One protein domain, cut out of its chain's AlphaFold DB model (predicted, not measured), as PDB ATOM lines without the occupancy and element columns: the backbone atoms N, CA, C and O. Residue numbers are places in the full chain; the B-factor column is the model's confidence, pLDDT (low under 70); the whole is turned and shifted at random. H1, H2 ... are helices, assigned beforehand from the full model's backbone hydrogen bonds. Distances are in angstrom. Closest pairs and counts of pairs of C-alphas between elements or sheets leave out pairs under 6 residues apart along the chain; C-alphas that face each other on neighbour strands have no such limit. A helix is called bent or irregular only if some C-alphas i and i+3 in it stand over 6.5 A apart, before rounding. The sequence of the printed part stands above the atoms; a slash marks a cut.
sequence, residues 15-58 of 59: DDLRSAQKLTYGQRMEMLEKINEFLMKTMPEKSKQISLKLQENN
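AT A GLANCE: This is residues 15 to 58 of the 59 residues of an uncharacterized protein of Candidatus Edwardsbacteria bacterium GWF2_54_11 (UniProt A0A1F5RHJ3). The model is an open zigzag of three helices, roughly a letter N, with the long H2 as the slanting bar, the short H1 folded back at one of its ends and H3 folded back at the other. The helices meet near their ends as two corners with few contacts, and residues 53 to 58, of which 53 to 56 belong to H3, stick out at the far tip. The printed part has 44 residues, with three named helices in the order H1, H2, H3 and no named strand, and its class is all helix. It is only just loose, close to extended, with a radius of gyration of the C-alphas of 13.7 A, and its elongated outline spans 36 by 22 by 13 A.

IN THESE COORDINATES: H1 takes residues 15 to 21 and is 9.8 A from first to last C-alpha; C-alpha 15 stands at (-12.361, 50.607, -35.490). H2, residues 25 to 42, is the longest helix, with 18 residues and 26.0 A from C-alpha 25 at (-7.938, 35.021, -45.029) to C-alpha 42. H3, residues 45 to 56, measures 16.7 A and ends with C-alpha 56 at (-27.845, 27.713, -59.771). No helix is bent or irregular.

HOW THE PARTS SIT: H1 and H2 are close but not clearly touching; their closest C-alphas, those of Ala 20 and Arg 28, are 7.8 A apart. They run opposite ways at a steep tilt of 61 degrees, with their centres 16.3 A apart. H2 and H3 are also close but not clearly touching, and their closest C-alphas, those of Met 40 and Lys 48, are 6.5 A apart. These two run opposite ways at a steep tilt of 42 degrees, with 17.0 A from centre to centre. H1 and H3 are apart. Residues 32 to 38 of H2 stand free. In H1, H2 and H3 every O i to N i+4 pair is within hydrogen-bond range.

THE WHOLE: The two C-alphas farthest apart are those of Asp 15 and Asn 57, at 37.3 A; from the first to the last printed C-alpha, Asp 15 to Asn 58, it is 34.7 A. The printed part has no cut. Both links are tight: three residues lie between H1 and H2, and two between H2 and H3. The mean pLDDT of the printed part is 83.0. Confidence is low, under 70, at residues 15 to 21, which are H1, with a mean of 67; H2 has a mean of 87 and H3 of 85.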
ATOM      1  N   ASP A  15     -13.052  51.672 -36.210       68.12
ATOM      2  CA  ASP A  15     -12.361  50.607 -35.490       68.12
ATOM      3  C   ASP A  15     -12.772  49.208 -35.968       68.12
ATOM      4  O   ASP A  15     -11.920  48.318 -36.048       68.12
ATOM      5  N   ASP A  16     -14.023  49.027 -36.395       66.88
ATOM      6  CA  ASP A  16     -14.498  47.774 -36.991       66.88
ATOM      7  C   ASP A  16     -13.858  47.567 -38.368       66.88
ATOM      8  O   ASP A  16     -13.391  46.471 -38.680       66.88
ATOM      9  N   LEU A  17     -13.728  48.639 -39.160       65.56
ATOM     10  CA  LEU A  17     -13.036  48.601 -40.455       65.56
ATOM     11  C   LEU A  17     -11.546  48.262 -40.295       65.56
ATOM     12  O   LEU A  17     -11.004  47.442 -41.037       65.56
ATOM     13  N   ARG A  18     -10.875  48.850 -39.298       69.31
ATOM     14  CA  ARG A  18      -9.469  48.542 -38.980       69.31
ATOM     15  C   ARG A  18      -9.288  47.128 -38.440       69.31
ATOM     16  O   ARG A  18      -8.266  46.500 -38.710       69.31
ATOM     17  N   SER A  19     -10.254  46.621 -37.684       67.69
ATOM     18  CA  SER A  19     -10.235  45.247 -37.176       67.69
ATOM     19  C   SER A  19     -10.470  44.242 -38.304       67.69
ATOM     20  O   SER A  19      -9.742  43.257 -38.395       67.69
ATOM     21  N   ALA A  20     -11.378  44.543 -39.238       65.44
ATOM     22  CA  ALA A  20     -11.602  43.746 -40.444       65.44
ATOM     23  C   ALA A  20     -10.350  43.656 -41.339       65.44
ATOM     24  O   ALA A  20     -10.070  42.601 -41.909       65.44
ATOM     25  N   GLN A  21      -9.544  44.724 -41.419       68.69
ATOM     26  CA  GLN A  21      -8.262  44.720 -42.143       68.69
ATOM     27  C   GLN A  21      -7.200  43.799 -41.521       68.69
ATOM     28  O   GLN A  21      -6.277  43.382 -42.220       68.69
ATOM     29  N   LYS A  22      -7.318  43.473 -40.229       82.38
ATOM     30  CA  LYS A  22      -6.387  42.588 -39.508       82.38
ATOM     31  C   LYS A  22      -6.785  41.114 -39.567       82.38
ATOM     32  O   LYS A  22      -6.038  40.271 -39.078       82.38
ATOM     33  N   LEU A  23      -7.947  40.793 -40.139       80.81
ATOM     34  CA  LEU A  23      -8.400  39.416 -40.253       80.81
ATOM     35  C   LEU A  23      -7.531  38.648 -41.250       80.81
ATOM     36  O   LEU A  23      -7.274  39.091 -42.376       80.81
ATOM     37  N   THR A  24      -7.125  37.447 -40.852       88.12
ATOM     38  CA  THR A  24      -6.525  36.486 -41.779       88.12
ATOM     39  C   THR A  24      -7.526  36.109 -42.878       88.12
ATOM     40  O   THR A  24      -8.733  36.328 -42.756       88.12
ATOM     41  N   TYR A  25      -7.045  35.526 -43.980       84.25
ATOM     42  CA  TYR A  25      -7.938  35.021 -45.029       84.25
ATOM     43  C   TYR A  25      -8.994  34.051 -44.469       84.25
ATOM     44  O   TYR A  25     -10.178  34.245 -44.722       84.25
ATOM     45  N   GLY A  26      -8.586  33.089 -43.631       88.69
ATOM     46  CA  GLY A  26      -9.510  32.130 -43.014       88.69
ATOM     47  C   GLY A  26     -10.585  32.799 -42.158       88.69
ATOM     48  O   GLY A  26     -11.763  32.499 -42.309       88.69
ATOM     49  N   GLN A  27     -10.209  33.782 -41.336       86.50
ATOM     50  CA  GLN A  27     -11.172  34.522 -40.514       86.50
ATOM     51  C   GLN A  27     -12.142  35.368 -41.348       86.50
ATOM     52  O   GLN A  27     -13.303  35.521 -40.974       86.50
ATOM     53  N   ARG A  28     -11.694  35.907 -42.491       84.88
ATOM     54  CA  ARG A  28     -12.585  36.600 -43.435       84.88
ATOM     55  C   ARG A  28     -13.589  35.641 -44.062       84.88
ATOM     56  O   ARG A  28     -14.758  35.994 -44.150       84.88
ATOM     57  N   MET A  29     -13.155  34.442 -44.445       88.62
ATOM     58  CA  MET A  29     -14.057  33.422 -44.986       88.62
ATOM     59  C   MET A  29     -15.105  32.994 -43.956       88.62
ATOM     60  O   MET A  29     -16.291  33.024 -44.260       88.62
ATOM     61  N   GLU A  30     -14.690  32.721 -42.717       89.88
ATOM     62  CA  GLU A  30     -15.612  32.358 -41.632       89.88
ATOM     63  C   GLU A  30     -16.629  33.477 -41.339       89.88
ATOM     64  O   GLU A  30     -17.812  33.226 -41.106       89.88
ATOM     65  N   MET A  31     -16.190  34.741 -41.370       88.56
ATOM     66  CA  MET A  31     -17.084  35.888 -41.205       88.56
ATOM     67  C   MET A  31     -18.103  35.985 -42.349       88.56
ATOM     68  O   MET A  31     -19.284  36.219 -42.089       88.56
ATOM     69  N   LEU A  32     -17.670  35.800 -43.600       87.56
ATOM     70  CA  LEU A  32     -18.556  35.824 -44.766       87.56
ATOM     71  C   LEU A  32     -19.589  34.692 -44.721       87.56
ATOM     72  O   LEU A  32     -20.761  34.939 -44.999       87.56
ATOM     73  N   GLU A  33     -19.189  33.489 -44.308       88.31
ATOM     74  CA  GLU A  33     -20.104  32.359 -44.111       88.31
ATOM     75  C   GLU A  33     -21.174  32.683 -43.063       88.31
ATOM     76  O   GLU A  33     -22.367  32.543 -43.337       88.31
ATOM     77  N   LYS A  34     -20.777  33.219 -41.901       88.69
ATOM     78  CA  LYS A  34     -21.720  33.623 -40.843       88.69
ATOM     79  C   LYS A  34     -22.697  34.706 -41.301       88.69
ATOM     80  O   LYS A  34     -23.879  34.649 -40.962       88.69
ATOM     81  N   ILE A  35     -22.225  35.688 -42.072       88.44
ATOM     82  CA  ILE A  35     -23.086  36.728 -42.655       88.44
ATOM     83  C   ILE A  35     -24.082  36.100 -43.630       88.44
ATOM     84  O   ILE A  35     -25.273  36.401 -43.556       88.44
ATOM     85  N   ASN A  36     -23.622  35.210 -44.509       84.56
ATOM     86  CA  ASN A  36     -24.489  34.535 -45.467       84.56
ATOM     87  C   ASN A  36     -25.570  33.702 -44.760       84.56
ATOM     88  O   ASN A  36     -26.752  33.810 -45.084       84.56
ATOM     89  N   GLU A  37     -25.199  32.933 -43.734       86.94
ATOM     90  CA  GLU A  37     -26.158  32.179 -42.923       86.94
ATOM     91  C   GLU A  37     -27.200  33.077 -42.258       86.94
ATOM     92  O   GLU A  37     -28.391  32.750 -42.255       86.94
ATOM     93  N   PHE A  38     -26.768  34.199 -41.677       88.62
ATOM     94  CA  PHE A  38     -27.673  35.159 -41.058       88.62
ATOM     95  C   PHE A  38     -28.665  35.708 -42.083       88.62
ATOM     96  O   PHE A  38     -29.874  35.623 -41.862       88.62
ATOM     97  N   LEU A  39     -28.169  36.180 -43.231       83.44
ATOM     98  CA  LEU A  39     -29.006  36.702 -44.309       83.44
ATOM     99  C   LEU A  39     -30.024  35.657 -44.766       83.44
ATOM    100  O   LEU A  39     -31.212  35.959 -44.832       83.44
ATOM    101  N   MET A  40     -29.602  34.412 -44.989       82.75
ATOM    102  CA  MET A  40     -30.495  33.324 -45.396       82.75
ATOM    103  C   MET A  40     -31.539  32.969 -44.329       82.75
ATOM    104  O   MET A  40     -32.641  32.534 -44.673       82.75
ATOM    105  N   LYS A  41     -31.237  33.145 -43.038       85.81
ATOM    106  CA  LYS A  41     -32.206  32.943 -41.946       85.81
ATOM    107  C   LYS A  41     -33.225  34.076 -41.859       85.81
ATOM    108  O   LYS A  41     -34.390  33.810 -41.584       85.81
ATOM    109  N   THR A  42     -32.805  35.317 -42.086       86.62
ATOM    110  CA  THR A  42     -33.671  36.499 -41.942       86.62
ATOM    111  C   THR A  42     -34.414  36.882 -43.217       86.62
ATOM    112  O   THR A  42     -35.359  37.668 -43.172       86.62
ATOM    113  N   MET A  43     -33.982  36.368 -44.369       85.50
ATOM    114  CA  MET A  43     -34.551  36.716 -45.663       85.50
ATOM    115  C   MET A  43     -35.950  36.099 -45.843       85.50
ATOM    116  O   MET A  43     -36.136  34.915 -45.557       85.50
ATOM    117  N   PRO A  44     -36.929  36.857 -46.376       90.88
ATOM    118  CA  PRO A  44     -38.229  36.310 -46.746       90.88
ATOM    119  C   PRO A  44     -38.098  35.162 -47.753       90.88
ATOM    120  O   PRO A  44     -37.279  35.225 -48.672       90.88
ATOM    121  N   GLU A  45     -38.959  34.152 -47.637       87.50
ATOM    122  CA  GLU A  45     -38.882  32.910 -48.423       87.50
ATOM    123  C   GLU A  45     -38.814  33.150 -49.942       87.50
ATOM    124  O   GLU A  45     -38.005  32.550 -50.648       87.50
ATOM    125  N   LYS A  46     -39.589  34.117 -50.450       87.50
ATOM    126  CA  LYS A  46     -39.569  34.505 -51.870       87.50
ATOM    127  C   LYS A  46     -38.189  34.995 -52.327       87.50
ATOM    128  O   LYS A  46     -37.756  34.667 -53.428       87.50
ATOM    129  N   SER A  47     -37.500  35.772 -51.498       85.81
ATOM    130  CA  SER A  47     -36.169  36.297 -51.814       85.81
ATOM    131  C   SER A  47     -35.099  35.210 -51.707       85.81
ATOM    132  O   SER A  47     -34.207  35.163 -52.551       85.81
ATOM    133  N   LYS A  48     -35.235  34.274 -50.755       85.69
ATOM    134  CA  LYS A  48     -34.363  33.095 -50.653       85.69
ATOM    135  C   LYS A  48     -34.422  32.252 -51.928       85.69
ATOM    136  O   LYS A  48     -33.383  31.890 -52.471       85.69
ATOM    137  N   GLN A  49     -35.623  32.001 -52.447       85.56
ATOM    138  CA  GLN A  49     -35.814  31.262 -53.701       85.56
ATOM    139  C   GLN A  49     -35.160  31.954 -54.904       85.56
ATOM    140  O   GLN A  49     -34.601  31.280 -55.766       85.56
ATOM    141  N   ILE A  50     -35.201  33.290 -54.970       84.44
ATOM    142  CA  ILE A  50     -34.510  34.057 -56.018       84.44
ATOM    143  C   ILE A  50     -32.991  33.911 -55.868       84.44
ATOM    144  O   ILE A  50     -32.312  33.641 -56.854       84.44
ATOM    145  N   SER A  51     -32.468  34.038 -54.644       80.88
ATOM    146  CA  SER A  51     -31.035  33.890 -54.363       80.88
ATOM    147  C   SER A  51     -30.509  32.508 -54.758       80.88
ATOM    148  O   SER A  51     -29.472  32.415 -55.405       80.88
ATOM    149  N   LEU A  52     -31.243  31.442 -54.421       84.06
ATOM    150  CA  LEU A  52     -30.880  30.069 -54.790       84.06
ATOM    151  C   LEU A  52     -30.872  29.877 -56.310       84.06
ATOM    152  O   LEU A  52     -29.921  29.328 -56.854       84.06
ATOM    153  N   LYS A  53     -31.881  30.404 -57.015       87.12
ATOM    154  CA  LYS A  53     -31.914  30.353 -58.483       87.12
ATOM    155  C   LYS A  53     -30.745  31.098 -59.119       87.12
ATOM    156  O   LYS A  53     -30.210  30.626 -60.113       87.12
ATOM    157  N   LEU A  54     -30.340  32.252 -58.591       84.69
ATOM    158  CA  LEU A  54     -29.179  32.979 -59.118       84.69
ATOM    159  C   LEU A  54     -27.894  32.160 -58.953       84.69
ATOM    160  O   LEU A  54     -27.140  32.023 -59.912       84.69
ATOM    161  N   GLN A  55     -27.719  31.521 -57.795       82.94
ATOM    162  CA  GLN A  55     -26.591  30.627 -57.541       82.94
ATOM    163  C   GLN A  55     -26.568  29.423 -58.503       82.94
ATOM    164  O   GLN A  55     -25.518  29.094 -59.048       82.94
ATOM    165  N   GLU A  56     -27.719  28.798 -58.778       87.06
ATOM    166  CA  GLU A  56     -27.845  27.713 -59.771       87.06
ATOM    167  C   GLU A  56     -27.479  28.161 -61.199       87.06
ATOM    168  O   GLU A  56     -27.056  27.346 -62.018       87.06
ATOM    169  N   ASN A  57     -27.618  29.456 -61.501       87.62
ATOM    170  CA  ASN A  57     -27.272  30.051 -62.793       87.62
ATOM    171  C   ASN A  57     -25.841  30.628 -62.841       87.62
ATOM    172  O   ASN A  57     -25.504  31.315 -63.804       87.62
ATOM    173  N   ASN A  58     -24.991  30.325 -61.850       80.00
ATOM    174  CA  ASN A  58     -23.608  30.810 -61.728       80.00
ATOM    175  C   ASN A  58     -23.468  32.346 -61.667       80.00
ATOM    176  O   ASN A  58     -22.501  32.893 -62.205       80.00
TER     177      ASN A  58